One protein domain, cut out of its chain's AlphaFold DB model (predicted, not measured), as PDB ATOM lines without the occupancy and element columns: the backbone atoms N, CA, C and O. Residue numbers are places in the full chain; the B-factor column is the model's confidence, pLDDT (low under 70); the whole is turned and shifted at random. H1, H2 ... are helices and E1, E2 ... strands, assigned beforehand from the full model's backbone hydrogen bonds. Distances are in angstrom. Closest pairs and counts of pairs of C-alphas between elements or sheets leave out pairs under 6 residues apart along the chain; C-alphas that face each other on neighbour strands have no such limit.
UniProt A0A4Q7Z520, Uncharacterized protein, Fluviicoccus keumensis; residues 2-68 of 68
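Overview. This is residues 2 to 68 of the 68 residues of an uncharacterized protein of Fluviicoccus keumensis (UniProt A0A4Q7Z520). A stretched-out rod has a small middle, where H2 packs on E1 of the antiparallel hairpin E1 and E2; H1 lies at one end and the long helix H4 at the other. The printed part has 67 residues with four named helices and two named strands, in the order H1, H2, E1, E2, H3, H4. It is mostly helix and extended, with a radius of gyration of the C-alphas of 18.1 A and spans of 60 by 23 by 17 A.

Along the chain. H1, residues 2 to 10, begins at C-alpha 2 (165.022, 127.860, 108.827) and is 12.9 A long. H2, residues 17 to 26, is 14.2 A long. E1 is residues 34 to 37, E2 residues 40 to 42, H3 residues 45 to 48. H4, residues 52 to 66, is 21.8 A long and ends at C-alpha 66 (127.275, 154.580, 144.634).

Arrangement. H1 and H2 are apart. The closest C-alphas of H2 and E1, Met 23 and Val 35, are 6.2 A apart. The hairpin E1 and E2 has N 34 and O 42 within hydrogen-bond range, 3.0 A. H3 and H4 are close but not clearly touching, the C-alphas of Val 48 and Phe 54 closest at 6.7 A. Every O i to N i+4 pair is within hydrogen-bond range in H1, H2 and H4; H3 is too short for one.

Size, cuts and confidence. The farthest C-alphas, Leu 3 and Glu 67, are 61.0 A apart. The printed part has no cut and no long link. Residues 2 to 5 and 67 to 68 have pLDDT under 70.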
ATOM      1  N   PHE A   2     163.961 127.774 107.803       60.47
ATOM      2  CA  PHE A   2     165.022 127.860 108.827       60.47
ATOM      3  C   PHE A   2     165.881 129.143 108.757       60.47
ATOM      4  O   PHE A   2     166.213 129.727 109.782       60.47
ATOM      5  N   LEU A   3     166.175 129.633 107.544       62.00
ATOM      6  CA  LEU A   3     167.031 130.811 107.332       62.00
ATOM      7  C   LEU A   3     166.404 132.119 107.856       62.00
ATOM      8  O   LEU A   3     167.100 132.978 108.386       62.00
ATOM      9  N   MET A   4     165.076 132.246 107.756       62.47
ATOM     10  CA  MET A   4     164.342 133.431 108.215       62.47
ATOM     11  C   MET A   4     164.293 133.530 109.741       62.47
ATOM     12  O   MET A   4     164.481 134.614 110.275       62.47
ATOM     13  N   GLY A   5     164.107 132.416 110.457       64.75
ATOM     14  CA  GLY A   5     164.102 132.420 111.926       64.75
ATOM     15  C   GLY A   5     165.444 132.852 112.528       64.75
ATOM     16  O   GLY A   5     165.468 133.608 113.495       64.75
ATOM     17  N   ILE A   6     166.554 132.437 111.909       72.88
ATOM     18  CA  ILE A   6     167.910 132.841 112.312       72.88
ATOM     19  C   ILE A   6     168.134 134.335 112.041       72.88
ATOM     20  O   ILE A   6     168.637 135.046 112.908       72.88
ATOM     21  N   LEU A   7     167.700 134.833 110.877       73.88
ATOM     22  CA  LEU A   7     167.805 136.251 110.522       73.88
ATOM     23  C   LEU A   7     166.959 137.145 111.445       73.88
ATOM     24  O   LEU A   7     167.449 138.161 111.928       73.88
ATOM     25  N   PHE A   8     165.721 136.753 111.759       76.81
ATOM     26  CA  PHE A   8     164.880 137.469 112.726       76.81
ATOM     27  C   PHE A   8     165.453 137.421 114.148       76.81
ATOM     28  O   PHE A   8     165.315 138.391 114.889       76.81
ATOM     29  N   GLY A   9     166.122 136.327 114.524       71.38
ATOM     30  CA  GLY A   9     166.881 136.237 115.772       71.38
ATOM     31  C   GLY A   9     168.023 137.250 115.835       71.38
ATOM     32  O   GLY A   9     168.114 138.009 116.796       71.38
ATOM     33  N   LEU A  10     168.840 137.317 114.781       75.00
ATOM     34  CA  LEU A  10     169.975 138.243 114.672       75.00
ATOM     35  C   LEU A  10     169.552 139.716 114.649       75.00
ATOM     36  O   LEU A  10     170.223 140.555 115.240       75.00
ATOM     37  N   LEU A  11     168.425 140.031 114.007       83.62
ATOM     38  CA  LEU A  11     167.863 141.385 113.965       83.62
ATOM     39  C   LEU A  11     167.091 141.763 115.242       83.62
ATOM     40  O   LEU A  11     166.502 142.840 115.305       83.62
ATOM     41  N   GLY A  12     167.051 140.885 116.252       79.06
ATOM     42  CA  GLY A  12     166.326 141.129 117.499       79.06
ATOM     43  C   GLY A  12     164.807 141.215 117.321       79.06
ATOM     44  O   GLY A  12     164.135 141.823 118.148       79.06
ATOM     45  N   LEU A  13     164.267 140.629 116.250       82.88
ATOM     46  CA  LEU A  13     162.836 140.564 115.932       82.88
ATOM     47  C   LEU A  13     162.185 139.265 116.438       82.88
ATOM     48  O   LEU A  13     160.962 139.172 116.513       82.88
ATOM     49  N   SER A  14     162.992 138.264 116.805       85.12
ATOM     50  CA  SER A  14     162.531 137.071 117.521       85.12
ATOM     51  C   SER A  14     162.329 137.367 119.013       85.12
ATOM     52  O   SER A  14     163.108 138.130 119.588       85.12
ATOM     53  N   PRO A  15     161.361 136.701 119.670       84.69
ATOM     54  CA  PRO A  15     161.254 136.710 121.121       84.69
ATOM     55  C   PRO A  15     162.511 136.143 121.794       84.69
ATOM     56  O   PRO A  15     163.057 135.138 121.313       84.69
ATOM     57  N   SER A  16     162.924 136.750 122.906       88.81
ATOM     58  CA  SER A  16     163.916 136.205 123.840       88.81
ATOM     59  C   SER A  16     163.360 134.998 124.606       88.81
ATOM     60  O   SER A  16     162.155 134.733 124.596       88.81
ATOM     61  N   ASP A  17     164.218 134.253 125.301       89.44
ATOM     62  CA  ASP A  17     163.768 133.102 126.093       89.44
ATOM     63  C   ASP A  17     162.857 133.502 127.257       89.44
ATOM     64  O   ASP A  17     161.907 132.786 127.574       89.44
ATOM     65  N   ASP A  18     163.080 134.671 127.853       88.50
ATOM     66  CA  ASP A  18     162.200 135.187 128.899       88.50
ATOM     67  C   ASP A  18     160.859 135.653 128.326       88.50
ATOM     68  O   ASP A  18     159.810 135.364 128.904       88.50
ATOM     69  N   GLU A  19     160.856 136.268 127.138       87.38
ATOM     70  CA  GLU A  19     159.617 136.591 126.423       87.38
ATOM     71  C   GLU A  19     158.825 135.315 126.095       87.38
ATOM     72  O   GLU A  19     157.611 135.279 126.296       87.38
ATOM     73  N   ARG A  20     159.496 134.228 125.691       89.19
ATOM     74  CA  ARG A  20     158.850 132.922 125.467       89.19
ATOM     75  C   ARG A  20     158.234 132.356 126.745       89.19
ATOM     76  O   ARG A  20     157.101 131.882 126.701       89.19
ATOM     77  N   LYS A  21     158.927 132.427 127.886       89.19
ATOM     78  CA  LYS A  21     158.377 131.974 129.182       89.19
ATOM     79  C   LYS A  21     157.114 132.746 129.561       89.19
ATOM     80  O   LYS A  21     156.132 132.142 130.002       89.19
ATOM     81  N   VAL A  22     157.117 134.065 129.365       87.00
ATOM     82  CA  VAL A  22     155.937 134.906 129.603       87.00
ATOM     83  C   VAL A  22     154.809 134.508 128.657       87.00
ATOM     84  O   VAL A  22     153.699 134.260 129.120       87.00
ATOM     85  N   MET A  23     155.085 134.351 127.359       87.69
ATOM     86  CA  MET A  23     154.091 133.907 126.373       87.69
ATOM     87  C   MET A  23     153.444 132.570 126.757       87.69
ATOM     88  O   MET A  23     152.225 132.434 126.666       87.69
ATOM     89  N   GLU A  24     154.229 131.595 127.213       88.62
ATOM     90  CA  GLU A  24     153.720 130.286 127.642       88.62
ATOM     91  C   GLU A  24     152.898 130.354 128.932       88.62
ATOM     92  O   GLU A  24     151.920 129.625 129.087       88.62
ATOM     93  N   THR A  25     153.253 131.253 129.848       86.44
ATOM     94  CA  THR A  25     152.482 131.473 131.079       86.44
ATOM     95  C   THR A  25     151.137 132.126 130.761       86.44
ATOM     96  O   THR A  25     150.095 131.664 131.215       86.44
ATOM     97  N   VAL A  26     151.152 133.146 129.902       85.56
ATOM     98  CA  VAL A  26     149.975 133.886 129.424       85.56
ATOM     99  C   VAL A  26     148.965 132.955 128.743       85.56
ATOM    100  O   VAL A  26     147.774 133.016 129.043       85.56
ATOM    101  N   LYS A  27     149.425 132.029 127.890       82.06
ATOM    102  CA  LYS A  27     148.557 131.042 127.218       82.06
ATOM    103  C   LYS A  27     147.775 130.137 128.179       82.06
ATOM    104  O   LYS A  27     146.770 129.564 127.774       82.06
ATOM    105  N   LYS A  28     148.233 129.973 129.425       84.69
ATOM    106  CA  LYS A  28     147.605 129.093 130.424       84.69
ATOM    107  C   LYS A  28     146.553 129.794 131.289       84.69
ATOM    108  O   LYS A  28     145.874 129.108 132.044       84.69
ATOM    109  N   SER A  29     146.423 131.122 131.215       85.62
ATOM    110  CA  SER A  29     145.531 131.884 132.104       85.62
ATOM    111  C   SER A  29     144.098 131.994 131.578       85.62
ATOM    112  O   SER A  29     143.178 131.488 132.207       85.62
ATOM    113  N   TYR A  30     143.894 132.637 130.426       86.94
ATOM    114  CA  TYR A  30     142.570 132.795 129.812       86.94
ATOM    115  C   TYR A  30     142.616 132.335 128.358       86.94
ATOM    116  O   TYR A  30     143.581 132.617 127.650       86.94
ATOM    117  N   SER A  31     141.542 131.702 127.884       88.69
ATOM    118  CA  SER A  31     141.454 131.140 126.528       88.69
ATOM    119  C   SER A  31     141.698 132.153 125.408       88.69
ATOM    120  O   SER A  31     142.257 131.802 124.373       88.69
ATOM    121  N   SER A  32     141.289 133.411 125.594       92.38
ATOM    122  CA  SER A  32     141.477 134.479 124.601       92.38
ATOM    123  C   SER A  32     142.734 135.325 124.806       92.38
ATOM    124  O   SER A  32     143.004 136.200 123.972       92.38
ATOM    125  N   LEU A  33     143.492 135.092 125.884       92.75
ATOM    126  CA  LEU A  33     144.667 135.884 126.220       92.75
ATOM    127  C   LEU A  33     145.850 135.494 125.327       92.75
ATOM    128  O   LEU A  33     146.265 134.338 125.265       92.75
ATOM    129  N   ARG A  34     146.412 136.485 124.635       90.56
ATOM    130  CA  ARG A  34     147.544 136.295 123.720       90.56
ATOM    131  C   ARG A  34     148.489 137.485 123.735       90.56
ATOM    132  O   ARG A  34     148.057 138.624 123.896       90.56
ATOM    133  N   VAL A  35     149.772 137.215 123.514       90.75
ATOM    134  CA  VAL A  35     150.808 138.241 123.339       90.75
ATOM    135  C   VAL A  35     150.787 138.723 121.889       90.75
ATOM    136  O   VAL A  35     150.840 137.907 120.972       90.75
ATOM    137  N   VAL A  36     150.698 140.037 121.683       90.38
ATOM    138  CA  VAL A  36     150.671 140.668 120.346       90.38
ATOM    139  C   VAL A  36     151.873 141.578 120.088       90.38
ATOM    140  O   VAL A  36     152.080 142.027 118.967       90.38
ATOM    141  N   GLY A  37     152.673 141.846 121.116       85.31
ATOM    142  CA  GLY A  37     153.887 142.647 121.038       85.31
ATOM    143  C   GLY A  37     154.691 142.522 122.324       85.31
ATOM    144  O   GLY A  37     154.250 141.882 123.283       85.31
ATOM    145  N   ARG A  38     155.868 143.150 122.371       84.81
ATOM    146  CA  ARG A  38     156.690 143.170 123.588       84.81
ATOM    147  C   ARG A  38     155.920 143.843 124.719       84.81
ATOM    148  O   ARG A  38     155.511 144.993 124.596       84.81
ATOM    149  N   GLY A  39     155.653 143.089 125.783       84.12
ATOM    150  CA  GLY A  39     154.865 143.551 126.929       84.12
ATOM    151  C   GLY A  39     153.386 143.838 126.640       84.12
ATOM    152  O   GLY A  39     152.693 144.328 127.524       84.12
ATOM    153  N   THR A  40     152.880 143.540 125.437       91.56
ATOM    154  CA  THR A  40     151.489 143.832 125.062       91.56
ATOM    155  C   THR A  40     150.694 142.546 124.903       91.56
ATOM    156  O   THR A  40     151.034 141.683 124.088       91.56
ATOM    157  N   VAL A  41     149.597 142.447 125.651       91.62
ATOM    158  CA  VAL A  41     148.643 141.341 125.572       91.62
ATOM    159  C   VAL A  41     147.264 141.838 125.170       91.62
ATOM    160  O   VAL A  41     146.884 142.971 125.453       91.62
ATOM    161  N   VAL A  42     146.503 140.967 124.518       94.12
ATOM    162  CA  VAL A  42     145.093 141.186 124.196       94.12
ATOM    163  C   VAL A  42     144.289 140.045 124.796       94.12
ATOM    164  O   VAL A  42     144.692 138.888 124.694       94.12
ATOM    165  N   ILE A  43     143.150 140.377 125.396       94.12
ATOM    166  CA  ILE A  43     142.198 139.441 125.994       94.12
ATOM    167  C   ILE A  43     140.778 139.835 125.592       94.12
ATOM    168  O   ILE A  43     140.485 141.022 125.450       94.12
ATOM    169  N   ASN A  44     139.894 138.857 125.382       94.75
ATOM    170  CA  ASN A  44     138.487 139.140 125.123       94.75
ATOM    171  C   ASN A  44     137.777 139.449 126.455       94.75
ATOM    172  O   ASN A  44     137.760 138.580 127.331       94.75
ATOM    173  N   PRO A  45     137.139 140.623 126.615       94.06
ATOM    174  CA  PRO A  45     136.393 140.946 127.829       94.06
ATOM    175  C   PRO A  45     135.325 139.906 128.185       94.06
ATOM    176  O   PRO A  45     135.098 139.640 129.361       94.06
ATOM    177  N   ALA A  46     134.706 139.267 127.185       94.06
ATOM    178  CA  ALA A  46     133.689 138.242 127.407       94.06
ATOM    179  C   ALA A  46     134.225 137.002 128.146       94.06
ATOM    180  O   ALA A  46     133.445 136.306 128.792       94.06
ATOM    181  N   ASP A  47     135.528 136.718 128.069       92.12
ATOM    182  CA  ASP A  47     136.145 135.640 128.846       92.12
ATOM    183  C   ASP A  47     136.470 136.091 130.269       92.12
ATOM    184  O   ASP A  47     136.266 135.331 131.210       92.12
ATOM    185  N   VAL A  48     136.892 137.346 130.436       92.69
ATOM    186  CA  VAL A  48     137.204 137.925 131.750       92.69
ATOM    187  C   VAL A  48     135.950 138.038 132.614       92.69
ATOM    188  O   VAL A  48     135.980 137.697 133.789       92.69
ATOM    189  N   ILE A  49     134.817 138.450 132.039       93.94
ATOM    190  CA  ILE A  49     133.560 138.644 132.785       93.94
ATOM    191  C   ILE A  49     133.019 137.329 133.377       93.94
ATOM    192  O   ILE A  49     132.275 137.339 134.361       93.94
ATOM    193  N   LYS A  50     133.391 136.181 132.796       91.88
ATOM    194  CA  LYS A  50     132.991 134.861 133.303       91.88
ATOM    195  C   LYS A  50     133.744 134.470 134.577       91.88
ATOM    196  O   LYS A  50     133.209 133.654 135.327       91.88
ATOM    197  N   ASP A  51     134.920 135.050 134.822       93.19
ATOM    198  CA  ASP A  51     135.764 134.774 135.986       93.19
ATOM    199  C   ASP A  51     135.091 135.221 137.295       93.19
ATOM    200  O   ASP A  51     134.509 136.306 137.393       93.19
ATOM    201  N   ASP A  52     135.155 134.375 138.322       94.62
ATOM    202  CA  ASP A  52     134.491 134.654 139.596       94.62
ATOM    203  C   ASP A  52     135.187 135.760 140.394       94.62
ATOM    204  O   ASP A  52     134.508 136.566 141.037       94.62
ATOM    205  N   ASN A  53     136.516 135.882 140.300       93.12
ATOM    206  CA  ASN A  53     137.235 136.993 140.916       93.12
ATOM    207  C   ASN A  53     136.835 138.305 140.248       93.12
ATOM    208  O   ASN A  53     136.559 139.285 140.945       93.12
ATOM    209  N   PHE A  54     136.721 138.321 138.916       94.88
ATOM    210  CA  PHE A  54     136.230 139.496 138.201       94.88
ATOM    211  C   PHE A  54     134.855 139.932 138.721       94.88
ATOM    212  O   PHE A  54     134.669 141.108 139.035       94.88
ATOM    213  N   LYS A  55     133.907 139.003 138.896       95.31
ATOM    214  CA  LYS A  55     132.569 139.315 139.438       95.31
ATOM    215  C   LYS A  55     132.634 139.904 140.849       95.31
ATOM    216  O   LYS A  55     131.875 140.824 141.158       95.31
ATOM    217  N   VAL A  56     133.521 139.394 141.705       96.69
ATOM    218  CA  VAL A  56     133.729 139.923 143.064       96.69
ATOM    219  C   VAL A  56     134.257 141.357 143.014       96.69
ATOM    220  O   VAL A  56     133.701 142.237 143.673       96.69
ATOM    221  N   TYR A  57     135.297 141.617 142.223       95.75
ATOM    222  CA  TYR A  57     135.873 142.956 142.103       95.75
ATOM    223  C   TYR A  57     134.920 143.944 141.438       95.75
ATOM    224  O   TYR A  57     134.839 145.091 141.868       95.75
ATOM    225  N   TYR A  58     134.148 143.496 140.449       94.94
ATOM    226  CA  TYR A  58     133.125 144.309 139.802       94.94
ATOM    227  C   TYR A  58     132.074 144.802 140.806       94.94
ATOM    228  O   TYR A  58     131.752 145.987 140.821       94.94
ATOM    229  N   LYS A  59     131.580 143.921 141.688       95.12
ATOM    230  CA  LYS A  59     130.635 144.307 142.752       95.12
ATOM    231  C   LYS A  59     131.235 145.351 143.692       95.12
ATOM    232  O   LYS A  59     130.614 146.387 143.902       95.12
ATOM    233  N   LYS A  60     132.461 145.118 144.173       95.12
ATOM    234  CA  LYS A  60     133.185 146.071 145.035       95.12
ATOM    235  C   LYS A  60     133.367 147.432 144.359       95.12
ATOM    236  O   LYS A  60     133.156 148.468 144.974       95.12
ATOM    237  N   ALA A  61     133.729 147.446 143.076       94.38
ATOM    238  CA  ALA A  61     133.877 148.683 142.317       94.38
ATOM    239  C   ALA A  61     132.541 149.427 142.150       94.38
ATOM    240  O   ALA A  61     132.502 150.651 142.247       94.38
ATOM    241  N   ALA A  62     131.444 148.698 141.935       94.38
ATOM    242  CA  ALA A  62     130.114 149.285 141.812       94.38
ATOM    243  C   ALA A  62     129.620 149.926 143.122       94.38
ATOM    244  O   ALA A  62     128.879 150.905 143.069       94.38
ATOM    245  N   GLU A  63     130.021 149.397 144.280       94.69
ATOM    246  CA  GLU A  63     129.718 149.984 145.594       94.69
ATOM    247  C   GLU A  63     130.417 151.340 145.771       94.69
ATOM    248  O   GLU A  63     129.754 152.319 146.104       94.69
ATOM    249  N   ILE A  64     131.700 151.443 145.403       93.81
ATOM    250  CA  ILE A  64     132.480 152.697 145.478       93.81
ATOM    251  C   ILE A  64     131.824 153.837 144.686       93.81
ATOM    252  O   ILE A  64     131.860 154.994 145.098       93.81
ATOM    253  N   VAL A  65     131.241 153.534 143.524       88.31
ATOM    254  CA  VAL A  65     130.608 154.552 142.670       88.31
ATOM    255  C   VAL A  65     129.282 155.045 143.252       88.31
ATOM    256  O   VAL A  65     128.925 156.190 143.014       88.31
ATOM    257  N   LYS A  66     128.559 154.211 144.011       79.38
ATOM    258  CA  LYS A  66     127.275 154.580 144.634       79.38
ATOM    259  C   LYS A  66     127.432 155.401 145.912       79.38
ATOM    260  O   LYS A  66     126.486 156.070 146.310       79.38
ATOM    261  N   GLU A  67     128.582 155.300 146.569       61.12
ATOM    262  CA  GLU A  67     128.924 156.097 147.754       61.12
ATOM    263  C   GLU A  67     129.376 157.530 147.410       61.12
ATOM    264  O   GLU A  67     129.592 158.335 148.315       61.12
ATOM    265  N   LYS A  68     129.515 157.857 146.118       53.22
ATOM    266  CA  LYS A  68     129.741 159.216 145.607       53.22
ATOM    267  C   LYS A  68     128.449 159.848 145.110       53.22
ATOM    268  O   LYS A  68     128.334 161.080 145.285       53.22
TER     269      LYS A  68